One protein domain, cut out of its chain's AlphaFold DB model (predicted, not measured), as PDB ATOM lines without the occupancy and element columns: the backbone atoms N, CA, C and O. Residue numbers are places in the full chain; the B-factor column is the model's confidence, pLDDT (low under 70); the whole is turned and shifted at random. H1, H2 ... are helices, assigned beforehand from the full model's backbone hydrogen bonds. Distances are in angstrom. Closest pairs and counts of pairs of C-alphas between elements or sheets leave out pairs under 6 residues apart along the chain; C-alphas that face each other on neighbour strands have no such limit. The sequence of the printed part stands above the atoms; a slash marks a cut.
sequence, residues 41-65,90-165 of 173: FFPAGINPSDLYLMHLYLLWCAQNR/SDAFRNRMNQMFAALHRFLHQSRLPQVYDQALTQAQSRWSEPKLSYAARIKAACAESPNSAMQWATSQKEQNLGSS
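AT A GLANCE: This is residues 41 to 65 and 90 to 165 of the 173 residues of the protein "Glutamate--cysteine ligase" of Sporolactobacillus inulinus (UniProt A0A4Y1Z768). H1 crosses a helical hairpin of H2 and H3, making a three-helix body; off it, H4 and H5 form an L-shaped arm, with residues 144 to 149 standing free. The 101 printed residues hold five named helices, H1 to H5 in order, all helix, loose, with a radius of gyration of the C-alphas of 17.0 A and spans of 48 by 36 by 20 A.

HOW THE PARTS SIT: H1, residues 48 to 63, touches H3, residues 115 to 129, about perpendicular at 80 degrees; the closest C-alphas, Ser 49 and Ala 120, are 4.7 A apart. H2, residues 91 to 111, and H3 form a hairpin and touch at a shallow tilt of 13 degrees, opposite ways; the closest C-alphas, Leu 108 and Asp 118, are 7.0 A apart. H1 touches H2 about perpendicular, at 83 degrees, with residues 56 to 60 alone; the closest C-alphas, Trp 60 and Phe 107, are 6.8 A apart. H4, residues 135 to 142, and H5, residues 149 to 165, only just touch, with 3 pairs of C-alphas within 8 A, the closest Ala 142 and Trp 153 at 7.2 A. In H1 to H5 every O i to N i+4 pair is within hydrogen-bond range.

IN THESE COORDINATES: H1 begins at C-alpha 48 (44.778, 32.083, 88.052). H2 is 30.0 A long and H5 24.0 A, ending at C-alpha 165 (40.242, 42.104, 100.908).

THE WHOLE: Residues 66 to 89 are not printed, and C-alphas 65 and 90 are 27.4 A apart. Residues 145 to 147 and 164 to 165 have pLDDT under 70.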
ATOM      1  N   PHE A  41      34.098  32.445  92.916       91.31
ATOM      2  CA  PHE A  41      34.943  31.693  93.852       91.31
ATOM      3  C   PHE A  41      36.338  32.303  94.029       91.31
ATOM      4  O   PHE A  41      37.107  31.830  94.865       91.31
ATOM      5  N   PHE A  42      36.682  33.320  93.236       91.75
ATOM      6  CA  PHE A  42      37.975  33.987  93.282       91.75
ATOM      7  C   PHE A  42      37.756  35.491  93.476       91.75
ATOM      8  O   PHE A  42      37.025  36.090  92.691       91.75
ATOM      9  N   PRO A  43      38.414  36.141  94.453       89.06
ATOM     10  CA  PRO A  43      38.195  37.565  94.727       89.06
ATOM     11  C   PRO A  43      38.472  38.487  93.531       89.06
ATOM     12  O   PRO A  43      37.804  39.499  93.360       89.06
ATOM     13  N   ALA A  44      39.438  38.121  92.683       89.81
ATOM     14  CA  ALA A  44      39.768  38.856  91.461       89.81
ATOM     15  C   ALA A  44      38.809  38.564  90.289       89.81
ATOM     16  O   ALA A  44      39.021  39.064  89.189       89.81
ATOM     17  N   GLY A  45      37.792  37.723  90.492       92.50
ATOM     18  CA  GLY A  45      36.829  37.358  89.457       92.50
ATOM     19  C   GLY A  45      37.335  36.339  88.437       92.50
ATOM     20  O   GLY A  45      36.632  36.057  87.475       92.50
ATOM     21  N   ILE A  46      38.531  35.774  88.617       94.88
ATOM     22  CA  ILE A  46      39.096  34.756  87.726       94.88
ATOM     23  C   ILE A  46      40.011  33.805  88.498       94.88
ATOM     24  O   ILE A  46      40.715  34.213  89.424       94.88
ATOM     25  N   ASN A  47      40.014  32.531  88.112       95.62
ATOM     26  CA  ASN A  47      40.979  31.563  88.616       95.62
ATOM     27  C   ASN A  47      42.339  31.779  87.924       95.62
ATOM     28  O   ASN A  47      42.396  31.701  86.696       95.62
ATOM     29  N   PRO A  48      43.451  31.968  88.658       95.38
ATOM     30  CA  PRO A  48      44.778  32.083  88.052       95.38
ATOM     31  C   PRO A  48      45.160  30.905  87.145       95.38
ATOM     32  O   PRO A  48      45.804  31.114  86.119       95.38
ATOM     33  N   SER A  49      44.729  29.678  87.460       96.81
ATOM     34  CA  SER A  49      44.965  28.524  86.578       96.81
ATOM     35  C   SER A  49      44.283  28.682  85.216       96.81
ATOM     36  O   SER A  49      44.820  28.232  84.209       96.81
ATOM     37  N   ASP A  50      43.129  29.350  85.151       96.81
ATOM     38  CA  ASP A  50      42.416  29.552  83.888       96.81
ATOM     39  C   ASP A  50      43.147  30.559  82.993       96.81
ATOM     40  O   ASP A  50      43.136  30.407  81.775       96.81
ATOM     41  N   LEU A  51      43.869  31.526  83.575       96.25
ATOM     42  CA  LEU A  51      44.750  32.423  82.815       96.25
ATOM     43  C   LEU A  51      45.897  31.652  82.152       96.25
ATOM     44  O   LEU A  51      46.190  31.874  80.977       96.25
ATOM     45  N   TYR A  52      46.518  30.712  82.872       97.81
ATOM     46  CA  TYR A  52      47.553  29.847  82.294       97.81
ATOM     47  C   TYR A  52      46.994  28.915  81.218       97.81
ATOM     48  O   TYR A  52      47.660  28.702  80.208       97.81
ATOM     49  N   LEU A  53      45.769  28.405  81.384       97.69
ATOM     50  CA  LEU A  53      45.086  27.620  80.354       97.69
ATOM     51  C   LEU A  53      44.814  28.452  79.091       97.69
ATOM     52  O   LEU A  53      45.111  28.001  77.985       97.69
ATOM     53  N   MET A  54      44.277  29.666  79.244       96.69
ATOM     54  CA  MET A  54      44.042  30.582  78.123       96.69
ATOM     55  C   MET A  54      45.353  30.897  77.403       96.69
ATOM     56  O   MET A  54      45.422  30.822  76.179       96.69
ATOM     57  N   HIS A  55      46.415  31.185  78.156       96.44
ATOM     58  CA  HIS A  55      47.724  31.451  77.577       96.44
ATOM     59  C   HIS A  55      48.300  30.225  76.856       96.44
ATOM     60  O   HIS A  55      48.795  30.358  75.740       96.44
ATOM     61  N   LEU A  56      48.176  29.027  77.435       97.38
ATOM     62  CA  LEU A  56      48.579  27.778  76.788       97.38
ATOM     63  C   LEU A  56      47.885  27.591  75.438       97.38
ATOM     64  O   LEU A  56      48.543  27.269  74.449       97.38
ATOM     65  N   TYR A  57      46.570  27.810  75.392       96.12
ATOM     66  CA  TYR A  57      45.799  27.702  74.159       96.12
ATOM     67  C   TYR A  57      46.284  28.698  73.098       96.12
ATOM     68  O   TYR A  57      46.463  28.324  71.943       96.12
ATOM     69  N   LEU A  58      46.587  29.940  73.489       94.56
ATOM     70  CA  LEU A  58      47.133  30.948  72.575       94.56
ATOM     71  C   LEU A  58      48.520  30.578  72.040       94.56
ATOM     72  O   LEU A  58      48.771  30.736  70.846       94.56
ATOM     73  N   LEU A  59      49.408  30.055  72.892       95.00
ATOM     74  CA  LEU A  59      50.721  29.560  72.468       95.00
ATOM     75  C   LEU A  59      50.583  28.398  71.483       95.00
ATOM     76  O   LEU A  59      51.283  28.360  70.471       95.00
ATOM     77  N   TRP A  60      49.653  27.481  71.753       96.06
ATOM     78  CA  TRP A  60      49.334  26.392  70.840       96.06
ATOM     79  C   TRP A  60      48.825  26.934  69.498       96.06
ATOM     80  O   TRP A  60      49.384  26.581  68.463       96.06
ATOM     81  N   CYS A  61      47.854  27.851  69.485       92.19
ATOM     82  CA  CYS A  61      47.367  28.483  68.253       92.19
ATOM     83  C   CYS A  61      48.482  29.183  67.467       92.19
ATOM     84  O   CYS A  61      48.539  29.050  66.251       92.19
ATOM     85  N   ALA A  62      49.392  29.893  68.141       90.56
ATOM     86  CA  ALA A  62      50.484  30.612  67.484       90.56
ATOM     87  C   ALA A  62      51.501  29.679  66.800       90.56
ATOM     88  O   ALA A  62      52.112  30.058  65.802       90.56
ATOM     89  N   GLN A  63      51.696  28.464  67.325       90.25
ATOM     90  CA  GLN A  63      52.613  27.477  66.740       90.25
ATOM     91  C   GLN A  63      51.950  26.567  65.705       90.25
ATOM     92  O   GLN A  63      52.626  26.034  64.823       90.25
ATOM     93  N   ASN A  64      50.633  26.384  65.785       86.19
ATOM     94  CA  ASN A  64      49.897  25.601  64.807       86.19
ATOM     95  C   ASN A  64      49.537  26.505  63.632       86.19
ATOM     96  O   ASN A  64      48.639  27.334  63.722       86.19
ATOM     97  N   ARG A  65      50.244  26.341  62.510       71.38
ATOM     98  CA  ARG A  65      49.873  27.017  61.264       71.38
ATOM     99  C   ARG A  65      48.486  26.555  60.847       71.38
ATOM    100  O   ARG A  65      48.285  25.374  60.572       71.38
ATOM    101  N   SER A  90      26.829  17.785  72.846       95.50
ATOM    102  CA  SER A  90      26.742  16.716  71.859       95.50
ATOM    103  C   SER A  90      27.978  15.813  71.887       95.50
ATOM    104  O   SER A  90      29.060  16.198  72.340       95.50
ATOM    105  N   ASP A  91      27.848  14.601  71.350       96.44
ATOM    106  CA  ASP A  91      28.978  13.670  71.247       96.44
ATOM    107  C   ASP A  91      30.091  14.209  70.343       96.44
ATOM    108  O   ASP A  91      31.275  14.030  70.633       96.44
ATOM    109  N   ALA A  92      29.729  14.922  69.272       96.00
ATOM    110  CA  ALA A  92      30.687  15.562  68.377       96.00
ATOM    111  C   ALA A  92      31.535  16.603  69.123       96.00
ATOM    112  O   ALA A  92      32.768  16.549  69.073       96.00
ATOM    113  N   PHE A  93      30.888  17.488  69.887       95.75
ATOM    114  CA  PHE A  93      31.573  18.476  70.714       95.75
ATOM    115  C   PHE A  93      32.456  17.807  71.771       95.75
ATOM    116  O   PHE A  93      33.617  18.183  71.950       95.75
ATOM    117  N   ARG A  94      31.957  16.755  72.433       96.19
ATOM    118  CA  ARG A  94      32.735  16.012  73.437       96.19
ATOM    119  C   ARG A  94      33.996  15.395  72.851       96.19
ATOM    120  O   ARG A  94      35.079  15.538  73.421       96.19
ATOM    121  N   ASN A  95      33.866  14.743  71.701       97.19
ATOM    122  CA  ASN A  95      34.993  14.163  70.983       97.19
ATOM    123  C   ASN A  95      36.009  15.238  70.593       97.19
ATOM    124  O   ASN A  95      37.212  15.044  70.787       97.19
ATOM    125  N   ARG A  96      35.539  16.397  70.122       95.94
ATOM    126  CA  ARG A  96      36.402  17.525  69.768       95.94
ATOM    127  C   ARG A  96      37.160  18.081  70.972       95.94
ATOM    128  O   ARG A  96      38.369  18.292  70.879       95.94
ATOM    129  N   MET A  97      36.492  18.260  72.109       96.75
ATOM    130  CA  MET A  97      37.129  18.710  73.350       96.75
ATOM    131  C   MET A  97      38.175  17.713  73.854       96.75
ATOM    132  O   MET A  97      39.281  18.112  74.216       96.75
ATOM    133  N   ASN A  98      37.881  16.411  73.814       97.50
ATOM    134  CA  ASN A  98      38.844  15.376  74.201       97.50
ATOM    135  C   ASN A  98      40.087  15.384  73.294       97.50
ATOM    136  O   ASN A  98      41.214  15.275  73.782       97.50
ATOM    137  N   GLN A  99      39.901  15.574  71.984       97.50
ATOM    138  CA  GLN A  99      41.010  15.753  71.041       97.50
ATOM    139  C   GLN A  99      41.820  17.020  71.344       97.50
ATOM    140  O   GLN A  99      43.048  16.983  71.269       97.50
ATOM    141  N   MET A 100      41.159  18.120  71.719       97.25
ATOM    142  CA  MET A 100      41.826  19.369  72.097       97.25
ATOM    143  C   MET A 100      42.697  19.186  73.344       97.25
ATOM    144  O   MET A 100      43.874  19.535  73.315       97.25
ATOM    145  N   PHE A 101      42.181  18.563  74.410       98.31
ATOM    146  CA  PHE A 101      42.990  18.249  75.595       98.31
ATOM    147  C   PHE A 101      44.210  17.392  75.242       98.31
ATOM    148  O   PHE A 101      45.321  17.704  75.667       98.31
ATOM    149  N   ALA A 102      44.038  16.357  74.412       97.94
ATOM    150  CA  ALA A 102      45.153  15.525  73.960       97.94
ATOM    151  C   ALA A 102      46.201  16.324  73.157       97.94
ATOM    152  O   ALA A 102      47.405  16.112  73.324       97.94
ATOM    153  N   ALA A 103      45.764  17.254  72.304       97.12
ATOM    154  CA  ALA A 103      46.653  18.124  71.539       97.12
ATOM    155  C   ALA A 103      47.438  19.087  72.444       97.12
ATOM    156  O   ALA A 103      48.649  19.232  72.268       97.12
ATOM    157  N   LEU A 104      46.779  19.690  73.436       97.81
ATOM    158  CA  LEU A 104      47.415  20.601  74.391       97.81
ATOM    159  C   LEU A 104      48.415  19.876  75.303       97.81
ATOM    160  O   LEU A 104      49.508  20.390  75.527       97.81
ATOM    161  N   HIS A 105      48.104  18.657  75.754       97.31
ATOM    162  CA  HIS A 105      49.053  17.822  76.506       97.31
ATOM    163  C   HIS A 105      50.299  17.499  75.681       97.31
ATOM    164  O   HIS A 105      51.428  17.670  76.144       97.31
ATOM    165  N   ARG A 106      50.117  17.097  74.417       95.81
ATOM    166  CA  ARG A 106      51.244  16.855  73.502       95.81
ATOM    167  C   ARG A 106      52.097  18.109  73.322       95.81
ATOM    168  O   ARG A 106      53.323  18.025  73.365       95.81
ATOM    169  N   PHE A 107      51.453  19.257  73.140       96.75
ATOM    170  CA  PHE A 107      52.130  20.537  72.994       96.75
ATOM    171  C   PHE A 107      52.940  20.916  74.237       96.75
ATOM    172  O   PHE A 107      54.094  21.322  74.106       96.75
ATOM    173  N   LEU A 108      52.386  20.727  75.438       95.69
ATOM    174  CA  LEU A 108      53.097  20.964  76.696       95.69
ATOM    175  C   LEU A 108      54.360  20.118  76.813       95.69
ATOM    176  O   LEU A 108      55.433  20.658  77.094       95.69
ATOM    177  N   HIS A 109      54.248  18.816  76.536       92.88
ATOM    178  CA  HIS A 109      55.389  17.902  76.570       92.88
ATOM    179  C   HIS A 109      56.516  18.329  75.618       92.88
ATOM    180  O   HIS A 109      57.690  18.155  75.939       92.88
ATOM    181  N   GLN A 110      56.174  18.905  74.466       93.62
ATOM    182  CA  GLN A 110      57.146  19.358  73.466       93.62
ATOM    183  C   GLN A 110      57.748  20.733  73.793       93.62
ATOM    184  O   GLN A 110      58.922  20.972  73.516       93.62
ATOM    185  N   SER A 111      56.968  21.625  74.406       90.06
ATOM    186  CA  SER A 111      57.308  23.048  74.554       90.06
ATOM    187  C   SER A 111      58.146  23.382  75.794       90.06
ATOM    188  O   SER A 111      58.569  24.526  75.942       90.06
ATOM    189  N   ARG A 112      58.384  22.413  76.696       88.75
ATOM    190  CA  ARG A 112      59.118  22.595  77.972       88.75
ATOM    191  C   ARG A 112      58.630  23.805  78.788       88.75
ATOM    192  O   ARG A 112      59.427  24.512  79.404       88.75
ATOM    193  N   LEU A 113      57.320  24.057  78.776       94.50
ATOM    194  CA  LEU A 113      56.726  25.150  79.542       94.50
ATOM    195  C   LEU A 113      56.805  24.868  81.055       94.50
ATOM    196  O   LEU A 113      56.863  23.706  81.462       94.50
ATOM    197  N   PRO A 114      56.793  25.912  81.905       97.00
ATOM    198  CA  PRO A 114      56.768  25.746  83.354       97.00
ATOM    199  C   PRO A 114      55.625  24.841  83.842       97.00
ATOM    200  O   PRO A 114      54.535  24.827  83.270       97.00
ATOM    201  N   GLN A 115      55.839  24.153  84.966       96.25
ATOM    202  CA  GLN A 115      54.879  23.193  85.534       96.25
ATOM    203  C   GLN A 115      53.477  23.782  85.786       96.25
ATOM    204  O   GLN A 115      52.485  23.058  85.758       96.25
ATOM    205  N   VAL A 116      53.365  25.098  85.991       97.81
ATOM    206  CA  VAL A 116      52.075  25.778  86.204       97.81
ATOM    207  C   VAL A 116      51.099  25.584  85.035       97.81
ATOM    208  O   VAL A 116      49.892  25.535  85.256       97.81
ATOM    209  N   TYR A 117      51.599  25.417  83.804       98.19
ATOM    210  CA  TYR A 117      50.753  25.170  82.633       98.19
ATOM    211  C   TYR A 117      50.192  23.744  82.614       98.19
ATOM    212  O   TYR A 117      49.035  23.546  82.251       98.19
ATOM    213  N   ASP A 118      50.985  22.763  83.049       97.56
ATOM    214  CA  ASP A 118      50.549  21.371  83.209       97.56
ATOM    215  C   ASP A 118      49.471  21.249  84.294       97.56
ATOM    216  O   ASP A 118      48.406  20.667  84.073       97.56
ATOM    217  N   GLN A 119      49.688  21.913  85.432       97.88
ATOM    218  CA  GLN A 119      48.705  21.988  86.513       97.88
ATOM    219  C   GLN A 119      47.401  22.642  86.041       97.88
ATOM    220  O   GLN A 119      46.317  22.137  86.334       97.88
ATOM    221  N   ALA A 120      47.495  23.739  85.286       98.38
ATOM    222  CA  ALA A 120      46.339  24.425  84.724       98.38
ATOM    223  C   ALA A 120      45.543  23.537  83.757       98.38
ATOM    224  O   ALA A 120      44.320  23.430  83.891       98.38
ATOM    225  N   LEU A 121      46.222  22.859  82.823       98.44
ATOM    226  CA  LEU A 121      45.574  21.959  81.869       98.44
ATOM    227  C   LEU A 121      44.922  20.765  82.572       98.44
ATOM    228  O   LEU A 121      43.771  20.439  82.279       98.44
ATOM    229  N   THR A 122      45.612  20.163  83.540       97.88
ATOM    230  CA  THR A 122      45.088  19.048  84.336       97.88
ATOM    231  C   THR A 122      43.841  19.463  85.115       97.88
ATOM    232  O   THR A 122      42.820  18.782  85.042       97.88
ATOM    233  N   GLN A 123      43.860  20.614  85.797       97.69
ATOM    234  CA  GLN A 123      42.687  21.123  86.519       97.69
ATOM    235  C   GLN A 123      41.505  21.398  85.581       97.69
ATOM    236  O   GLN A 123      40.356  21.120  85.934       97.69
ATOM    237  N   ALA A 124      41.768  21.938  84.389       97.75
ATOM    238  CA  ALA A 124      40.740  22.162  83.380       97.75
ATOM    239  C   ALA A 124      40.139  20.843  82.878       97.75
ATOM    240  O   ALA A 124      38.916  20.716  82.801       97.75
ATOM    241  N   GLN A 125      40.981  19.840  82.618       98.19
ATOM    242  CA  GLN A 125      40.539  18.515  82.196       98.19
ATOM    243  C   GLN A 125      39.737  17.806  83.291       98.19
ATOM    244  O   GLN A 125      38.713  17.205  82.988       98.19
ATOM    245  N   SER A 126      40.117  17.931  84.567       97.75
ATOM    246  CA  SER A 126      39.322  17.383  85.674       97.75
ATOM    247  C   SER A 126      37.915  17.984  85.721       97.75
ATOM    248  O   SER A 126      36.948  17.249  85.895       97.75
ATOM    249  N   ARG A 127      37.774  19.303  85.511       96.06
ATOM    250  CA  ARG A 127      36.451  19.956  85.439       96.06
ATOM    251  C   ARG A 127      35.636  19.521  84.224       96.06
ATOM    252  O   ARG A 127      34.412  19.508  84.294       96.06
ATOM    253  N   TRP A 128      36.306  19.195  83.124       96.19
ATOM    254  CA  TRP A 128      35.666  18.666  81.924       96.19
ATOM    255  C   TRP A 128      35.178  17.221  82.118       96.19
ATOM    256  O   TRP A 128      34.049  16.897  81.756       96.19
ATOM    257  N   SER A 129      36.006  16.362  82.718       95.56
ATOM    258  CA  SER A 129      35.697  14.945  82.940       95.56
ATOM    259  C   SER A 129      34.702  14.704  84.076       95.56
ATOM    260  O   SER A 129      33.946  13.739  84.007       95.56
ATOM    261  N   GLU A 130      34.670  15.569  85.090       95.88
ATOM    262  CA  GLU A 130      33.701  15.524  86.189       95.88
ATOM    263  C   GLU A 130      32.819  16.788  86.153       95.88
ATOM    264  O   GLU A 130      33.183  17.818  86.733       95.88
ATOM    265  N   PRO A 131      31.640  16.743  85.494       90.25
ATOM    266  CA  PRO A 131      30.810  17.926  85.249       90.25
ATOM    267  C   PRO A 131      30.412  18.701  86.511       90.25
ATOM    268  O   PRO A 131      30.229  19.922  86.459       90.25
ATOM    269  N   LYS A 132      30.314  18.020  87.660       94.31
ATOM    270  CA  LYS A 132      29.996  18.634  88.961       94.31
ATOM    271  C   LYS A 132      31.076  19.603  89.452       94.31
ATOM    272  O   LYS A 132      30.778  20.474  90.266       94.31
ATOM    273  N   LEU A 133      32.312  19.478  88.963       95.56
ATOM    274  CA  LEU A 133      33.421  20.374  89.306       95.56
ATOM    275  C   LEU A 133      33.424  21.671  88.483       95.56
ATOM    276  O   LEU A 133      34.164  22.600  88.822       95.56
ATOM    277  N   SER A 134      32.619  21.759  87.418       95.12
ATOM    278  CA  SER A 134      32.487  22.987  86.630       95.12
ATOM    279  C   SER A 134      31.970  24.149  87.486       95.12
ATOM    280  O   SER A 134      31.195  23.961  88.427       95.12
ATOM    281  N   TYR A 135      32.383  25.379  87.163       95.00
ATOM    282  CA  TYR A 135      31.922  26.552  87.911       95.00
ATOM    283  C   TYR A 135      30.407  26.723  87.814       95.00
ATOM    284  O   TYR A 135      29.769  26.952  88.836       95.00
ATOM    285  N   ALA A 136      29.825  26.509  86.630       93.31
ATOM    286  CA  ALA A 136      28.380  26.561  86.428       93.31
ATOM    287  C   ALA A 136      27.630  25.554  87.319       93.31
ATOM    288  O   ALA A 136      26.669  25.930  87.987       93.31
ATOM    289  N   ALA A 137      28.090  24.297  87.402       93.00
ATOM    290  CA  ALA A 137      27.458  23.295  88.264       93.00
ATOM    291  C   ALA A 137      27.576  23.651  89.753       93.00
ATOM    292  O   ALA A 137      26.606  23.501  90.496       93.00
ATOM    293  N   ARG A 138      28.733  24.166  90.184       93.06
ATOM    294  CA  ARG A 138      28.955  24.606  91.569       93.06
ATOM    295  C   ARG A 138      28.080  25.801  91.946       93.06
ATOM    296  O   ARG A 138      27.509  25.804  93.030       93.06
ATOM    297  N   ILE A 139      27.950  26.784  91.053       91.88
ATOM    298  CA  ILE A 139      27.055  27.938  91.240       91.88
ATOM    299  C   ILE A 139      25.605  27.456  91.306       91.88
ATOM    300  O   ILE A 139      24.887  27.793  92.239       91.88
ATOM    301  N   LYS A 140      25.184  26.602  90.365       90.94
ATOM    302  CA  LYS A 140      23.830  26.034  90.352       90.94
ATOM    303  C   LYS A 140      23.511  25.292  91.650       90.94
ATOM    304  O   LYS A 140      22.417  25.459  92.173       90.94
ATOM    305  N   ALA A 141      24.451  24.501  92.168       89.62
ATOM    306  CA  ALA A 141      24.284  23.792  93.432       89.62
ATOM    307  C   ALA A 141      24.157  24.752  94.627       89.62
ATOM    308  O   ALA A 141      23.324  24.520  95.496       89.62
ATOM    309  N   ALA A 142      24.930  25.843  94.649       86.19
ATOM    310  CA  ALA A 142      24.866  26.849  95.710       86.19
ATOM    311  C   ALA A 142      23.571  27.688  95.684       86.19
ATOM    312  O   ALA A 142      23.128  28.173  96.721       86.19
ATOM    313  N   CYS A 143      22.946  27.833  94.513       86.88
ATOM    314  CA  CYS A 143      21.716  28.603  94.307       86.88
ATOM    315  C   CYS A 143      20.436  27.739  94.287       86.88
ATOM    316  O   CYS A 143      19.412  28.185  93.777       86.88
ATOM    317  N   ALA A 144      20.466  26.483  94.743       74.44
ATOM    318  CA  ALA A 144      19.351  25.546  94.545       74.44
ATOM    319  C   ALA A 144      18.275  25.559  95.655       74.44
ATOM    320  O   ALA A 144      17.330  24.777  95.585       74.44
ATOM    321  N   GLU A 145      18.396  26.412  96.678       67.19
ATOM    322  CA  GLU A 145      17.613  26.266  97.918       67.19
ATOM    323  C   GLU A 145      16.301  27.075  97.963       67.19
ATOM    324  O   GLU A 145      15.366  26.684  98.659       67.19
ATOM    325  N   SER A 146      16.183  28.198  97.239       64.56
ATOM    326  CA  SER A 146      14.973  29.048  97.269       64.56
ATOM    327  C   SER A 146      14.901  30.055  96.102       64.56
ATOM    328  O   SER A 146      15.926  30.319  95.473       64.56
ATOM    329  N   PRO A 147      13.745  30.695  95.817       64.25
ATOM    330  CA  PRO A 147      13.618  31.700  94.748       64.25
ATOM    331  C   PRO A 147      14.575  32.898  94.882       64.25
ATOM    332  O   PRO A 147      14.988  33.472  93.880       64.25
ATOM    333  N   ASN A 148      14.958  33.250  96.115       78.94
ATOM    334  CA  ASN A 148      15.884  34.352  96.406       78.94
ATOM    335  C   ASN A 148      17.326  33.883  96.649       78.94
ATOM    336  O   ASN A 148      18.213  34.716  96.860       78.94
ATOM    337  N   SER A 149      17.575  32.571  96.618       83.12
ATOM    338  CA  SER A 149      18.869  31.987  96.985       83.12
ATOM    339  C   SER A 149      20.016  32.500  96.119       83.12
ATOM    340  O   SER A 149      21.091  32.750  96.644       83.12
ATOM    341  N   ALA A 150      19.789  32.766  94.829       85.94
ATOM    342  CA  ALA A 150      20.823  33.307  93.951       85.94
ATOM    343  C   ALA A 150      21.292  34.709  94.377       85.94
ATOM    344  O   ALA A 150      22.492  34.978  94.410       85.94
ATOM    345  N   MET A 151      20.362  35.599  94.741       88.38
ATOM    346  CA  MET A 151      20.706  36.955  95.177       88.38
ATOM    347  C   MET A 151      21.344  36.943  96.570       88.38
ATOM    348  O   MET A 151      22.326  37.645  96.818       88.38
ATOM    349  N   GLN A 152      20.820  36.115  97.475       88.62
ATOM    350  CA  GLN A 152      21.398  35.911  98.806       88.62
ATOM    351  C   GLN A 152      22.824  35.359  98.713       88.62
ATOM    352  O   GLN A 152      23.732  35.884  99.354       88.62
ATOM    353  N   TRP A 153      23.038  34.365  97.853       90.50
ATOM    354  CA  TRP A 153      24.347  33.783  97.605       90.50
ATOM    355  C   TRP A 153      25.315  34.781  96.960       90.50
ATOM    356  O   TRP A 153      26.434  34.948  97.428       90.50
ATOM    357  N   ALA A 154      24.896  35.534  95.942       89.62
ATOM    358  CA  ALA A 154      25.756  36.561  95.351       89.62
ATOM    359  C   ALA A 154      26.132  37.666  96.362       89.62
ATOM    360  O   ALA A 154      27.258  38.171  96.344       89.62
ATOM    361  N   THR A 155      25.218  38.010  97.276       89.38
ATOM    362  CA  THR A 155      25.477  38.974  98.359       89.38
ATOM    363  C   THR A 155      26.498  38.422  99.348       89.38
ATOM    364  O   THR A 155      27.467  39.114  99.663       89.38
ATOM    365  N   SER A 156      26.364  37.157  99.757       88.44
ATOM    366  CA  SER A 156      27.327  36.523 100.661       88.44
ATOM    367  C   SER A 156      28.714  36.388 100.022       88.44
ATOM    368  O   SER A 156      29.713  36.684 100.676       88.44
ATOM    369  N   GLN A 157      28.805  36.066  98.724       89.56
ATOM    370  CA  GLN A 157      30.081  36.058  97.994       89.56
ATOM    371  C   GLN A 157      30.734  37.450  97.966       89.56
ATOM    372  O   GLN A 157      31.946  37.569  98.163       89.56
ATOM    373  N   LYS A 158      29.954  38.519  97.748       88.12
ATOM    374  CA  LYS A 158      30.458  39.903  97.803       88.12
ATOM    375  C   LYS A 158      31.017  40.228  99.189       88.12
ATOM    376  O   LYS A 158      32.128  40.746  99.285       88.12
ATOM    377  N   GLU A 159      30.269  39.931 100.246       88.31
ATOM    378  CA  GLU A 159      30.671  40.210 101.631       88.31
ATOM    379  C   GLU A 159      31.936  39.441 102.027       88.31
ATOM    380  O   GLU A 159      32.873  40.035 102.560       88.31
ATOM    381  N   GLN A 160      32.020  38.153 101.683       86.00
ATOM    382  CA  GLN A 160      33.210  37.330 101.919       86.00
ATOM    383  C   GLN A 160      34.445  37.883 101.199       86.00
ATOM    384  O   GLN A 160      35.529  37.967 101.787       86.00
ATOM    385  N   ASN A 161      34.293  38.300  99.939       83.38
ATOM    386  CA  ASN A 161      35.388  38.858  99.149       83.38
ATOM    387  C   ASN A 161      35.837  40.233  99.673       83.38
ATOM    388  O   ASN A 161      37.041  40.499  99.717       83.38
ATOM    389  N   LEU A 162      34.912  41.085 100.130       81.50
ATOM    390  CA  LEU A 162      35.241  42.366 100.766       81.50
ATOM    391  C   LEU A 162      35.940  42.170 102.119       81.50
ATOM    392  O   LEU A 162      36.976  42.791 102.358       81.50
ATOM    393  N   GLY A 163      35.441  41.264 102.965       74.50
ATOM    394  CA  GLY A 163      36.065  40.934 104.252       74.50
ATOM    395  C   GLY A 163      37.479  40.366 104.094       74.50
ATOM    396  O   GLY A 163      38.400  40.768 104.802       74.50
ATOM    397  N   SER A 164      37.684  39.510 103.089       65.00
ATOM    398  CA  SER A 164      39.002  38.950 102.750       65.00
ATOM    399  C   SER A 164      39.965  39.993 102.169       65.00
ATOM    400  O   SER A 164      41.178  39.882 102.342       65.00
ATOM    401  N   SER A 165      39.444  41.009 101.476       59.06
ATOM    402  CA  SER A 165      40.242  42.104 100.908       59.06
ATOM    403  C   SER A 165      40.670  43.113 101.978       59.06
ATOM    404  O   SER A 165      41.803  43.587 101.941       59.06
TER     405      SER A 165